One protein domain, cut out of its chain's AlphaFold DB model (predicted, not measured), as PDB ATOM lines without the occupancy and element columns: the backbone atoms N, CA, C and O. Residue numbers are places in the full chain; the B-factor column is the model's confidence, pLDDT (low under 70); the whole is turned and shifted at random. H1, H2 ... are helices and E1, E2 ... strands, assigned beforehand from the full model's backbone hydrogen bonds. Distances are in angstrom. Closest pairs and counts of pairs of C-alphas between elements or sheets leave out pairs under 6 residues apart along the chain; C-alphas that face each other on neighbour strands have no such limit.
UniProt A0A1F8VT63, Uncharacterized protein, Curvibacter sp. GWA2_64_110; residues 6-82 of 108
ATOM      1  N   ASP A   6     187.927 157.808 201.888       91.75
ATOM      2  CA  ASP A   6     189.199 157.151 202.190       91.75
ATOM      3  C   ASP A   6     190.161 158.041 202.981       91.75
ATOM      4  O   ASP A   6     190.877 157.532 203.838       91.75
ATOM      5  N   LEU A   7     190.127 159.359 202.762       88.94
ATOM      6  CA  LEU A   7     190.892 160.319 203.555       88.94
ATOM      7  C   LEU A   7     190.285 160.478 204.954       88.94
ATOM      8  O   LEU A   7     191.014 160.455 205.939       88.94
ATOM      9  N   ALA A   8     188.956 160.555 205.058       91.75
ATOM     10  CA  ALA A   8     188.264 160.668 206.342       91.75
ATOM     11  C   ALA A   8     188.569 159.484 207.277       91.75
ATOM     12  O   ALA A   8     188.816 159.679 208.465       91.75
ATOM     13  N   LYS A   9     188.665 158.257 206.740       94.00
ATOM     14  CA  LYS A   9     189.046 157.061 207.517       94.00
ATOM     15  C   LYS A   9     190.388 157.206 208.239       94.00
ATOM     16  O   LYS A   9     190.542 156.627 209.310       94.00
ATOM     17  N   LEU A  10     191.335 157.969 207.684       92.38
ATOM     18  CA  LEU A  10     192.646 158.191 208.305       92.38
ATOM     19  C   LEU A  10     192.555 159.037 209.582       92.38
ATOM     20  O   LEU A  10     193.438 158.958 210.430       92.38
ATOM     21  N   TYR A  11     191.480 159.812 209.735       93.31
ATOM     22  CA  TYR A  11     191.282 160.748 210.839       93.31
ATOM     23  C   TYR A  11     190.257 160.272 211.877       93.31
ATOM     24  O   TYR A  11     190.020 160.961 212.866       93.31
ATOM     25  N   VAL A  12     189.677 159.078 211.715       93.81
ATOM     26  CA  VAL A  12     188.702 158.514 212.672       93.81
ATOM     27  C   VAL A  12     189.308 158.354 214.070       93.81
ATOM     28  O   VAL A  12     188.654 158.648 215.068       93.81
ATOM     29  N   GLU A  13     190.575 157.943 214.162       94.62
ATOM     30  CA  GLU A  13     191.282 157.814 215.447       94.62
ATOM     31  C   GLU A  13     191.590 159.172 216.101       94.62
ATOM     32  O   GLU A  13     191.867 159.239 217.298       94.62
ATOM     33  N   GLN A  14     191.507 160.262 215.332       93.19
ATOM     34  CA  GLN A  14     191.693 161.631 215.805       93.19
ATOM     35  C   GLN A  14     190.376 162.299 216.212       93.19
ATOM     36  O   GLN A  14     190.369 163.492 216.502       93.19
ATOM     37  N   ALA A  15     189.264 161.559 216.270       95.19
ATOM     38  CA  ALA A  15     187.975 162.101 216.682       95.19
ATOM     39  C   ALA A  15     188.073 162.881 218.010       95.19
ATOM     40  O   ALA A  15     188.570 162.380 219.021       95.19
ATOM     41  N   GLY A  16     187.582 164.120 218.004       93.12
ATOM     42  CA  GLY A  16     187.648 165.065 219.119       93.12
ATOM     43  C   GLY A  16     188.965 165.840 219.237       93.12
ATOM     44  O   GLY A  16     189.023 166.790 220.016       93.12
ATOM     45  N   GLN A  17     190.009 165.486 218.481       95.12
ATOM     46  CA  GLN A  17     191.226 166.295 218.390       95.12
ATOM     47  C   GLN A  17     190.983 167.531 217.529       95.12
ATOM     48  O   GLN A  17     190.142 167.521 216.626       95.12
ATOM     49  N   ARG A  18     191.751 168.589 217.806       95.19
ATOM     50  CA  ARG A  18     191.685 169.849 217.069       95.19
ATOM     51  C   ARG A  18     192.033 169.631 215.598       95.19
ATOM     52  O   ARG A  18     193.064 169.040 215.287       95.19
ATOM     53  N   TYR A  19     191.186 170.155 214.725       94.81
ATOM     54  CA  TYR A  19     191.408 170.206 213.291       94.81
ATOM     55  C   TYR A  19     192.110 171.513 212.919       94.81
ATOM     56  O   TYR A  19     191.656 172.598 213.282       94.81
ATOM     57  N   GLU A  20     193.205 171.400 212.172       94.12
ATOM     58  CA  GLU A  20     193.932 172.527 211.594       94.12
ATOM     59  C   GLU A  20     194.081 172.282 210.086       94.12
ATOM     60  O   GLU A  20     194.625 171.243 209.699       94.12
ATOM     61  N   PRO A  21     193.579 173.185 209.222       93.44
ATOM     62  CA  PRO A  21     193.730 173.042 207.780       93.44
ATOM     63  C   PRO A  21     195.202 172.975 207.367       93.44
ATOM     64  O   PRO A  21     196.015 173.791 207.795       93.44
ATOM     65  N   SER A  22     195.547 172.064 206.459       91.88
ATOM     66  CA  SER A  22     196.935 171.881 206.012       91.88
ATOM     67  C   SER A  22     197.435 173.033 205.133       91.88
ATOM     68  O   SER A  22     198.637 173.188 204.922       91.88
ATOM     69  N   ASN A  23     196.518 173.796 204.529       92.50
ATOM     70  CA  ASN A  23     196.811 174.950 203.682       92.50
ATOM     71  C   ASN A  23     195.582 175.863 203.534       92.50
ATOM     72  O   ASN A  23     194.466 175.508 203.914       92.50
ATOM     73  N   GLY A  24     195.789 177.034 202.922       91.06
ATOM     74  CA  GLY A  24     194.730 178.025 202.711       91.06
ATOM     75  C   GLY A  24     193.561 177.530 201.856       91.06
ATOM     76  O   GLY A  24     192.424 177.882 202.143       91.06
ATOM     77  N   THR A  25     193.801 176.678 200.853       93.31
ATOM     78  CA  THR A  25     192.727 176.120 200.013       93.31
ATOM     79  C   THR A  25     191.827 175.186 200.814       93.31
ATOM     80  O   THR A  25     190.608 175.268 200.719       93.31
ATOM     81  N   GLU A  26     192.416 174.310 201.626       94.31
ATOM     82  CA  GLU A  26     191.671 173.445 202.539       94.31
ATOM     83  C   GLU A  26     190.852 174.271 203.542       94.31
ATOM     84  O   GLU A  26     189.656 174.027 203.707       94.31
ATOM     85  N   GLY A  27     191.469 175.294 204.141       93.94
ATOM     86  CA  GLY A  27     190.793 176.190 205.078       93.94
ATOM     87  C   GLY A  27     189.621 176.927 204.437       93.94
ATOM     88  O   GLY A  27     188.540 176.992 205.015       93.94
ATOM     89  N   GLU A  28     189.792 177.417 203.213       94.00
ATOM     90  CA  GLU A  28     188.742 178.086 202.448       94.00
ATOM     91  C   GLU A  28     187.562 177.150 202.136       94.00
ATOM     92  O   GLU A  28     186.402 177.521 202.324       94.00
ATOM     93  N   ILE A  29     187.828 175.900 201.740       93.94
ATOM     94  CA  ILE A  29     186.771 174.901 201.509       93.94
ATOM     95  C   ILE A  29     186.055 174.557 202.826       93.94
ATOM     96  O   ILE A  29     184.836 174.364 202.843       93.94
ATOM     97  N   PHE A  30     186.782 174.476 203.943       95.38
ATOM     98  CA  PHE A  30     186.184 174.272 205.262       95.38
ATOM     99  C   PHE A  30     185.271 175.442 205.647       95.38
ATOM    100  O   PHE A  30     184.094 175.230 205.950       95.38
ATOM    101  N   MET A  31     185.768 176.674 205.556       94.81
ATOM    102  CA  MET A  31     185.014 177.884 205.888       94.81
ATOM    103  C   MET A  31     183.800 178.090 204.973       94.81
ATOM    104  O   MET A  31     182.749 178.522 205.447       94.81
ATOM    105  N   SER A  32     183.881 177.717 203.693       93.62
ATOM    106  CA  SER A  32     182.746 177.805 202.764       93.62
ATOM    107  C   SER A  32     181.557 176.919 203.150       93.62
ATOM    108  O   SER A  32     180.424 177.176 202.752       93.62
ATOM    109  N   GLU A  33     181.812 175.850 203.889       92.38
ATOM    110  CA  GLU A  33     180.818 174.822 204.206       92.38
ATOM    111  C   GLU A  33     180.289 174.956 205.631       92.38
ATOM    112  O   GLU A  33     179.169 174.551 205.921       92.38
ATOM    113  N   TRP A  34     181.082 175.570 206.510       94.44
ATOM    114  CA  TRP A  34     180.709 175.840 207.890       94.44
ATOM    115  C   TRP A  34     180.413 177.328 208.099       94.44
ATOM    116  O   TRP A  34     179.268 177.712 208.312       94.44
ATOM    117  N   CYS A  35     181.428 178.186 208.010       94.31
ATOM    118  CA  CYS A  35     181.337 179.607 208.360       94.31
ATOM    119  C   CYS A  35     180.342 180.375 207.480       94.31
ATOM    120  O   CYS A  35     179.501 181.091 208.012       94.31
ATOM    121  N   ARG A  36     180.354 180.154 206.158       94.50
ATOM    122  CA  ARG A  36     179.416 180.805 205.218       94.50
ATOM    123  C   ARG A  36     177.972 180.322 205.322       94.50
ATOM    124  O   ARG A  36     177.105 180.845 204.640       94.50
ATOM    125  N   GLN A  37     177.710 179.302 206.129       93.94
ATOM    126  CA  GLN A  37     176.367 178.766 206.359       93.94
ATOM    127  C   GLN A  37     175.957 178.903 207.829       93.94
ATOM    128  O   GLN A  37     174.904 178.413 208.232       93.94
ATOM    129  N   CYS A  38     176.784 179.570 208.640       94.31
ATOM    130  CA  CYS A  38     176.575 179.702 210.068       94.31
ATOM    131  C   CYS A  38     175.694 180.920 210.383       94.31
ATOM    132  O   CYS A  38     175.840 181.992 209.797       94.31
ATOM    133  N   ALA A  39     174.801 180.782 211.360       91.88
ATOM    134  CA  ALA A  39     174.054 181.897 211.930       91.88
ATOM    135  C   ALA A  39     174.979 182.883 212.666       91.88
ATOM    136  O   ALA A  39     174.715 184.076 212.644       91.88
ATOM    137  N   ARG A  40     176.089 182.389 213.237       90.94
ATOM    138  CA  ARG A  40     177.057 183.160 214.044       90.94
ATOM    139  C   ARG A  40     177.976 184.085 213.242       90.94
ATOM    140  O   ARG A  40     178.849 184.708 213.830       90.94
ATOM    141  N   ASP A  41     177.894 184.061 211.914       90.94
ATOM    142  CA  ASP A  41     178.795 184.842 211.070       90.94
ATOM    143  C   ASP A  41     178.072 185.406 209.847       90.94
ATOM    144  O   ASP A  41     178.001 184.780 208.784       90.94
ATOM    145  N   ARG A  42     177.477 186.587 210.017       91.44
ATOM    146  CA  ARG A  42     176.784 187.291 208.938       91.44
ATOM    147  C   ARG A  42     177.770 187.926 207.967       91.44
ATOM    148  O   ARG A  42     177.511 187.890 206.767       91.44
ATOM    149  N   ALA A  43     178.905 188.423 208.452       91.25
ATOM    150  CA  ALA A  43     179.956 188.974 207.602       91.25
ATOM    151  C   ALA A  43     180.436 187.941 206.571       91.25
ATOM    152  O   ALA A  43     180.478 188.217 205.374       91.25
ATOM    153  N   MET A  44     180.705 186.707 207.003       90.31
ATOM    154  CA  MET A  44     181.144 185.634 206.107       90.31
ATOM    155  C   MET A  44     180.028 185.078 205.224       90.31
ATOM    156  O   MET A  44     180.300 184.670 204.093       90.31
ATOM    157  N   ARG A  45     178.793 185.006 205.733       92.38
ATOM    158  CA  ARG A  45     177.639 184.467 204.997       92.38
ATOM    159  C   ARG A  45     177.127 185.436 203.928       92.38
ATOM    160  O   ARG A  45     176.947 185.030 202.783       92.38
ATOM    161  N   ASP A  46     176.902 186.689 204.312       91.69
ATOM    162  CA  ASP A  46     176.198 187.691 203.508       91.69
ATOM    163  C   ASP A  46     177.150 188.737 202.898       91.69
ATOM    164  O   ASP A  46     176.730 189.524 202.052       91.69
ATOM    165  N   GLY A  47     178.434 188.736 203.280       89.06
ATOM    166  CA  GLY A  47     179.436 189.665 202.747       89.06
ATOM    167  C   GLY A  47     179.242 191.109 203.207       89.06
ATOM    168  O   GLY A  47     179.644 192.028 202.496       89.06
ATOM    169  N   VAL A  48     178.580 191.303 204.349       91.69
ATOM    170  CA  VAL A  48     178.395 192.621 204.966       91.69
ATOM    171  C   VAL A  48     179.658 193.042 205.716       91.69
ATOM    172  O   VAL A  48     180.442 192.197 206.159       91.69
ATOM    173  N   GLU A  49     179.844 194.348 205.869       90.06
ATOM    174  CA  GLU A  49     180.944 194.884 206.665       90.06
ATOM    175  C   GLU A  49     180.757 194.536 208.153       90.06
ATOM    176  O   GLU A  49     179.643 194.333 208.646       90.06
ATOM    177  N   LEU A  50     181.871 194.436 208.884       86.75
ATOM    178  CA  LEU A  50     181.858 194.021 210.292       86.75
ATOM    179  C   LEU A  50     181.115 195.011 211.202       86.75
ATOM    180  O   LEU A  50     180.612 194.604 212.241       86.75
ATOM    181  N   ASP A  51     181.049 196.289 210.831       89.44
ATOM    182  CA  ASP A  51     180.330 197.335 211.569       89.44
ATOM    183  C   ASP A  51     178.805 197.283 211.379       89.44
ATOM    184  O   ASP A  51     178.073 197.912 212.142       89.44
ATOM    185  N   GLU A  52     178.321 196.515 210.398       88.75
ATOM    186  CA  GLU A  52     176.895 196.251 210.164       88.75
ATOM    187  C   GLU A  52     176.398 194.946 210.817       88.75
ATOM    188  O   GLU A  52     175.213 194.604 210.687       88.75
ATOM    189  N   CYS A  53     177.298 194.202 211.469       86.81
ATOM    190  CA  CYS A  53     177.007 192.960 212.183       86.81
ATOM    191  C   CYS A  53     176.748 193.227 213.668       86.81
ATOM    192  O   CYS A  53     177.454 194.021 214.290       86.81
ATOM    193  N   ASP A  54     175.789 192.508 214.248       84.12
ATOM    194  CA  ASP A  54     175.644 192.453 215.704       84.12
ATOM    195  C   ASP A  54     176.780 191.621 216.344       84.12
ATOM    196  O   ASP A  54     177.464 190.836 215.677       84.12
ATOM    197  N   ASP A  55     176.990 191.762 217.660       79.38
ATOM    198  CA  ASP A  55     178.069 191.075 218.397       79.38
ATOM    199  C   ASP A  55     178.030 189.539 218.246       79.38
ATOM    200  O   ASP A  55     179.063 188.868 218.319       79.38
ATOM    201  N   ASP A  56     176.844 188.954 218.052       81.75
ATOM    202  CA  ASP A  56     176.645 187.516 217.852       81.75
ATOM    203  C   ASP A  56     176.667 187.082 216.377       81.75
ATOM    204  O   ASP A  56     176.621 185.881 216.086       81.75
ATOM    205  N   GLU A  57     176.806 188.041 215.463       86.44
ATOM    206  CA  GLU A  57     176.928 187.852 214.020       86.44
ATOM    207  C   GLU A  57     178.386 187.912 213.527       86.44
ATOM    208  O   GLU A  57     178.622 187.854 212.317       86.44
ATOM    209  N   VAL A  58     179.365 187.982 214.440       89.94
ATOM    210  CA  VAL A  58     180.806 187.933 214.140       89.94
ATOM    211  C   VAL A  58     181.465 186.754 214.862       89.94
ATOM    212  O   VAL A  58     181.674 186.754 216.078       89.94
ATOM    213  N   CYS A  59     181.852 185.715 214.116       92.25
ATOM    214  CA  CYS A  59     182.405 184.507 214.716       92.25
ATOM    215  C   CYS A  59     183.900 184.657 215.039       92.25
ATOM    216  O   CYS A  59     184.775 184.500 214.185       92.25
ATOM    217  N   THR A  60     184.220 184.846 216.320       92.56
ATOM    218  CA  THR A  60     185.608 184.971 216.809       92.56
ATOM    219  C   THR A  60     186.482 183.734 216.559       92.56
ATOM    220  O   THR A  60     187.709 183.843 216.515       92.56
ATOM    221  N   ILE A  61     185.875 182.563 216.329       94.56
ATOM    222  CA  ILE A  61     186.589 181.308 216.041       94.56
ATOM    223  C   ILE A  61     187.386 181.418 214.734       94.56
ATOM    224  O   ILE A  61     188.464 180.836 214.625       94.56
ATOM    225  N   ILE A  62     186.903 182.185 213.751       91.94
ATOM    226  CA  ILE A  62     187.612 182.361 212.477       91.94
ATOM    227  C   ILE A  62     188.944 183.066 212.717       91.94
ATOM    228  O   ILE A  62     189.987 182.555 212.315       91.94
ATOM    229  N   ALA A  63     188.938 184.180 213.447       91.94
ATOM    230  CA  ALA A  63     190.169 184.869 213.828       91.94
ATOM    231  C   ALA A  63     191.094 183.963 214.662       91.94
ATOM    232  O   ALA A  63     192.293 183.892 214.393       91.94
ATOM    233  N   ALA A  64     190.533 183.201 215.610       93.31
ATOM    234  CA  ALA A  64     191.293 182.235 216.403       93.31
ATOM    235  C   ALA A  64     191.935 181.134 215.539       93.31
ATOM    236  O   ALA A  64     193.028 180.669 215.852       93.31
ATOM    237  N   SER A  65     191.309 180.729 214.430       92.75
ATOM    238  CA  SER A  65     191.868 179.713 213.529       92.75
ATOM    239  C   SER A  65     193.155 180.177 212.849       92.75
ATOM    240  O   SER A  65     194.115 179.413 212.785       92.75
ATOM    241  N   PHE A  66     193.231 181.451 212.450       90.06
ATOM    242  CA  PHE A  66     194.446 182.042 211.881       90.06
ATOM    243  C   PHE A  66     195.577 182.179 212.908       90.06
ATOM    244  O   PHE A  66     196.744 182.228 212.527       90.06
ATOM    245  N   ALA A  67     195.243 182.203 214.201       91.12
ATOM    246  CA  ALA A  67     196.207 182.148 215.296       91.12
ATOM    247  C   ALA A  67     196.582 180.709 215.708       91.12
ATOM    248  O   ALA A  67     197.442 180.523 216.567       91.12
ATOM    249  N   GLY A  68     195.950 179.682 215.126       88.19
ATOM    250  CA  GLY A  68     196.131 178.292 215.546       88.19
ATOM    251  C   GLY A  68     195.482 177.982 216.900       88.19
ATOM    252  O   GLY A  68     195.951 177.102 217.621       88.19
ATOM    253  N   GLU A  69     194.416 178.696 217.272       92.00
ATOM    254  CA  GLU A  69     193.736 178.612 218.574       92.00
ATOM    255  C   GLU A  69     192.252 178.210 218.484       92.00
ATOM    256  O   GLU A  69     191.574 178.165 219.510       92.00
ATOM    257  N   ALA A  70     191.735 177.862 217.301       93.31
ATOM    258  CA  ALA A  70     190.354 177.395 217.135       93.31
ATOM    259  C   ALA A  70     190.144 176.023 217.803       93.31
ATOM    260  O   ALA A  70     190.528 174.988 217.261       93.31
ATOM    261  N   LYS A  71     189.542 176.002 218.996       94.44
ATOM    262  CA  LYS A  71     189.307 174.770 219.777       94.44
ATOM    263  C   LYS A  71     188.063 174.023 219.310       94.44
ATOM    264  O   LYS A  71     187.931 172.827 219.536       94.44
ATOM    265  N   GLU A  72     187.147 174.745 218.685       95.31
ATOM    266  CA  GLU A  72     185.842 174.271 218.251       95.31
ATOM    267  C   GLU A  72     185.926 173.485 216.943       95.31
ATOM    268  O   GLU A  72     185.022 172.700 216.647       95.31
ATOM    269  N   TRP A  73     186.993 173.701 216.169       95.44
ATOM    270  CA  TRP A  73     187.292 172.963 214.951       95.44
ATOM    271  C   TRP A  73     187.963 171.653 215.336       95.44
ATOM    272  O   TRP A  73     189.077 171.642 215.855       95.44
ATOM    273  N   VAL A  74     187.269 170.541 215.113       96.25
ATOM    274  CA  VAL A  74     187.705 169.207 215.536       96.25
ATOM    275  C   VAL A  74     187.413 168.172 214.464       96.25
ATOM    276  O   VAL A  74     186.538 168.365 213.619       96.25
ATOM    277  N   TYR A  75     188.096 167.036 214.525       96.06
ATOM    278  CA  TYR A  75     187.680 165.861 213.767       96.06
ATOM    279  C   TYR A  75     186.445 165.220 214.412       96.06
ATOM    280  O   TYR A  75     186.402 164.960 215.616       96.06
ATOM    281  N   GLY A  76     185.424 164.958 213.606       93.75
ATOM    282  CA  GLY A  76     184.231 164.212 213.971       93.75
ATOM    283  C   GLY A  76     184.513 162.720 214.148       93.75
ATOM    284  O   GLY A  76     185.593 162.214 213.847       93.75
ATOM    285  N   LYS A  77     183.511 161.977 214.629       94.19
ATOM    286  CA  LYS A  77     183.611 160.513 214.822       94.19
ATOM    287  C   LYS A  77     183.784 159.743 213.511       94.19
ATOM    288  O   LYS A  77     184.230 158.603 213.517       94.19
ATOM    289  N   ASP A  78     183.390 160.356 212.409       92.75
ATOM    290  CA  ASP A  78     183.544 159.883 211.038       92.75
ATOM    291  C   ASP A  78     184.880 160.315 210.404       92.75
ATOM    292  O   ASP A  78     185.121 160.022 209.232       92.75
ATOM    293  N   GLY A  79     185.744 161.001 211.163       93.31
ATOM    294  CA  GLY A  79     187.003 161.566 210.687       93.31
ATOM    295  C   GLY A  79     186.832 162.799 209.794       93.31
ATOM    296  O   GLY A  79     187.803 163.261 209.199       93.31
ATOM    297  N   GLN A  80     185.615 163.342 209.681       95.12
ATOM    298  CA  GLN A  80     185.364 164.579 208.944       95.12
ATOM    299  C   GLN A  80     185.672 165.797 209.818       95.12
ATOM    300  O   GLN A  80     185.360 165.787 211.007       95.12
ATOM    301  N   PRO A  81     186.242 166.874 209.267       95.62
ATOM    302  CA  PRO A  81     186.459 168.091 210.023       95.62
ATOM    303  C   PRO A  81     185.112 168.780 210.264       95.62
ATOM    304  O   PRO A  81     184.317 168.979 209.340       95.62
ATOM    305  N   MET A  82     184.856 169.177 211.506       95.06
ATOM    306  CA  MET A  82     183.622 169.847 211.897       95.06
ATOM    307  C   MET A  82     183.856 171.002 212.863       95.06
ATOM    308  O   MET A  82     184.818 171.011 213.627       95.06
TER     309      MET A  82
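This is residues 6 to 82 of the 108 residues of an uncharacterized protein of Curvibacter sp. GWA2_64_110 (UniProt A0A1F8VT63). This is a rod, only just, with little regular structure: short helices strung along winding loops, H2 and H4 nearest the middle, H1 at one end, and H3 toward the other end, which the loop of residues 47 to 59 makes. E1 pairs briefly with residues 81 to 82, antiparallel. The 77 printed residues, under half in named elements, run H1, H2, H3, H4, E1; mostly helix, only just compact, close to loose, radius of gyration of the C-alphas 13.4 A, spans 41 by 20 by 20 A.

Start at H2, residues 24 to 33; it touches no helix. H4, residues 60 to 66, is only just apart from it, closest 8.4 A. E1, residues 73 to 75, pairs with no named strand and is only just apart from H4, closest 8.3 A. H1, residues 6 to 10, and H3, residues 42 to 46, are apart. In H3 and H4 every O i to N i+4 pair is within hydrogen-bond range, in H2 5 of 6, in H1 0 of 1, with 1 of 2 O i to N i+3 pairs.

Find C-alpha 24 at (194.730, 178.025, 202.711); H2 runs 14.4 A from there. H4 spans 10.5 A. E1 ends at C-alpha 75, (187.680, 165.861, 213.767).

C-alphas 6 and 51 lie farthest apart, 42.2 A. The links H1 to H2 and H3 to H4 are long. The printed part has no cut, and no printed residue is under 70 in pLDDT.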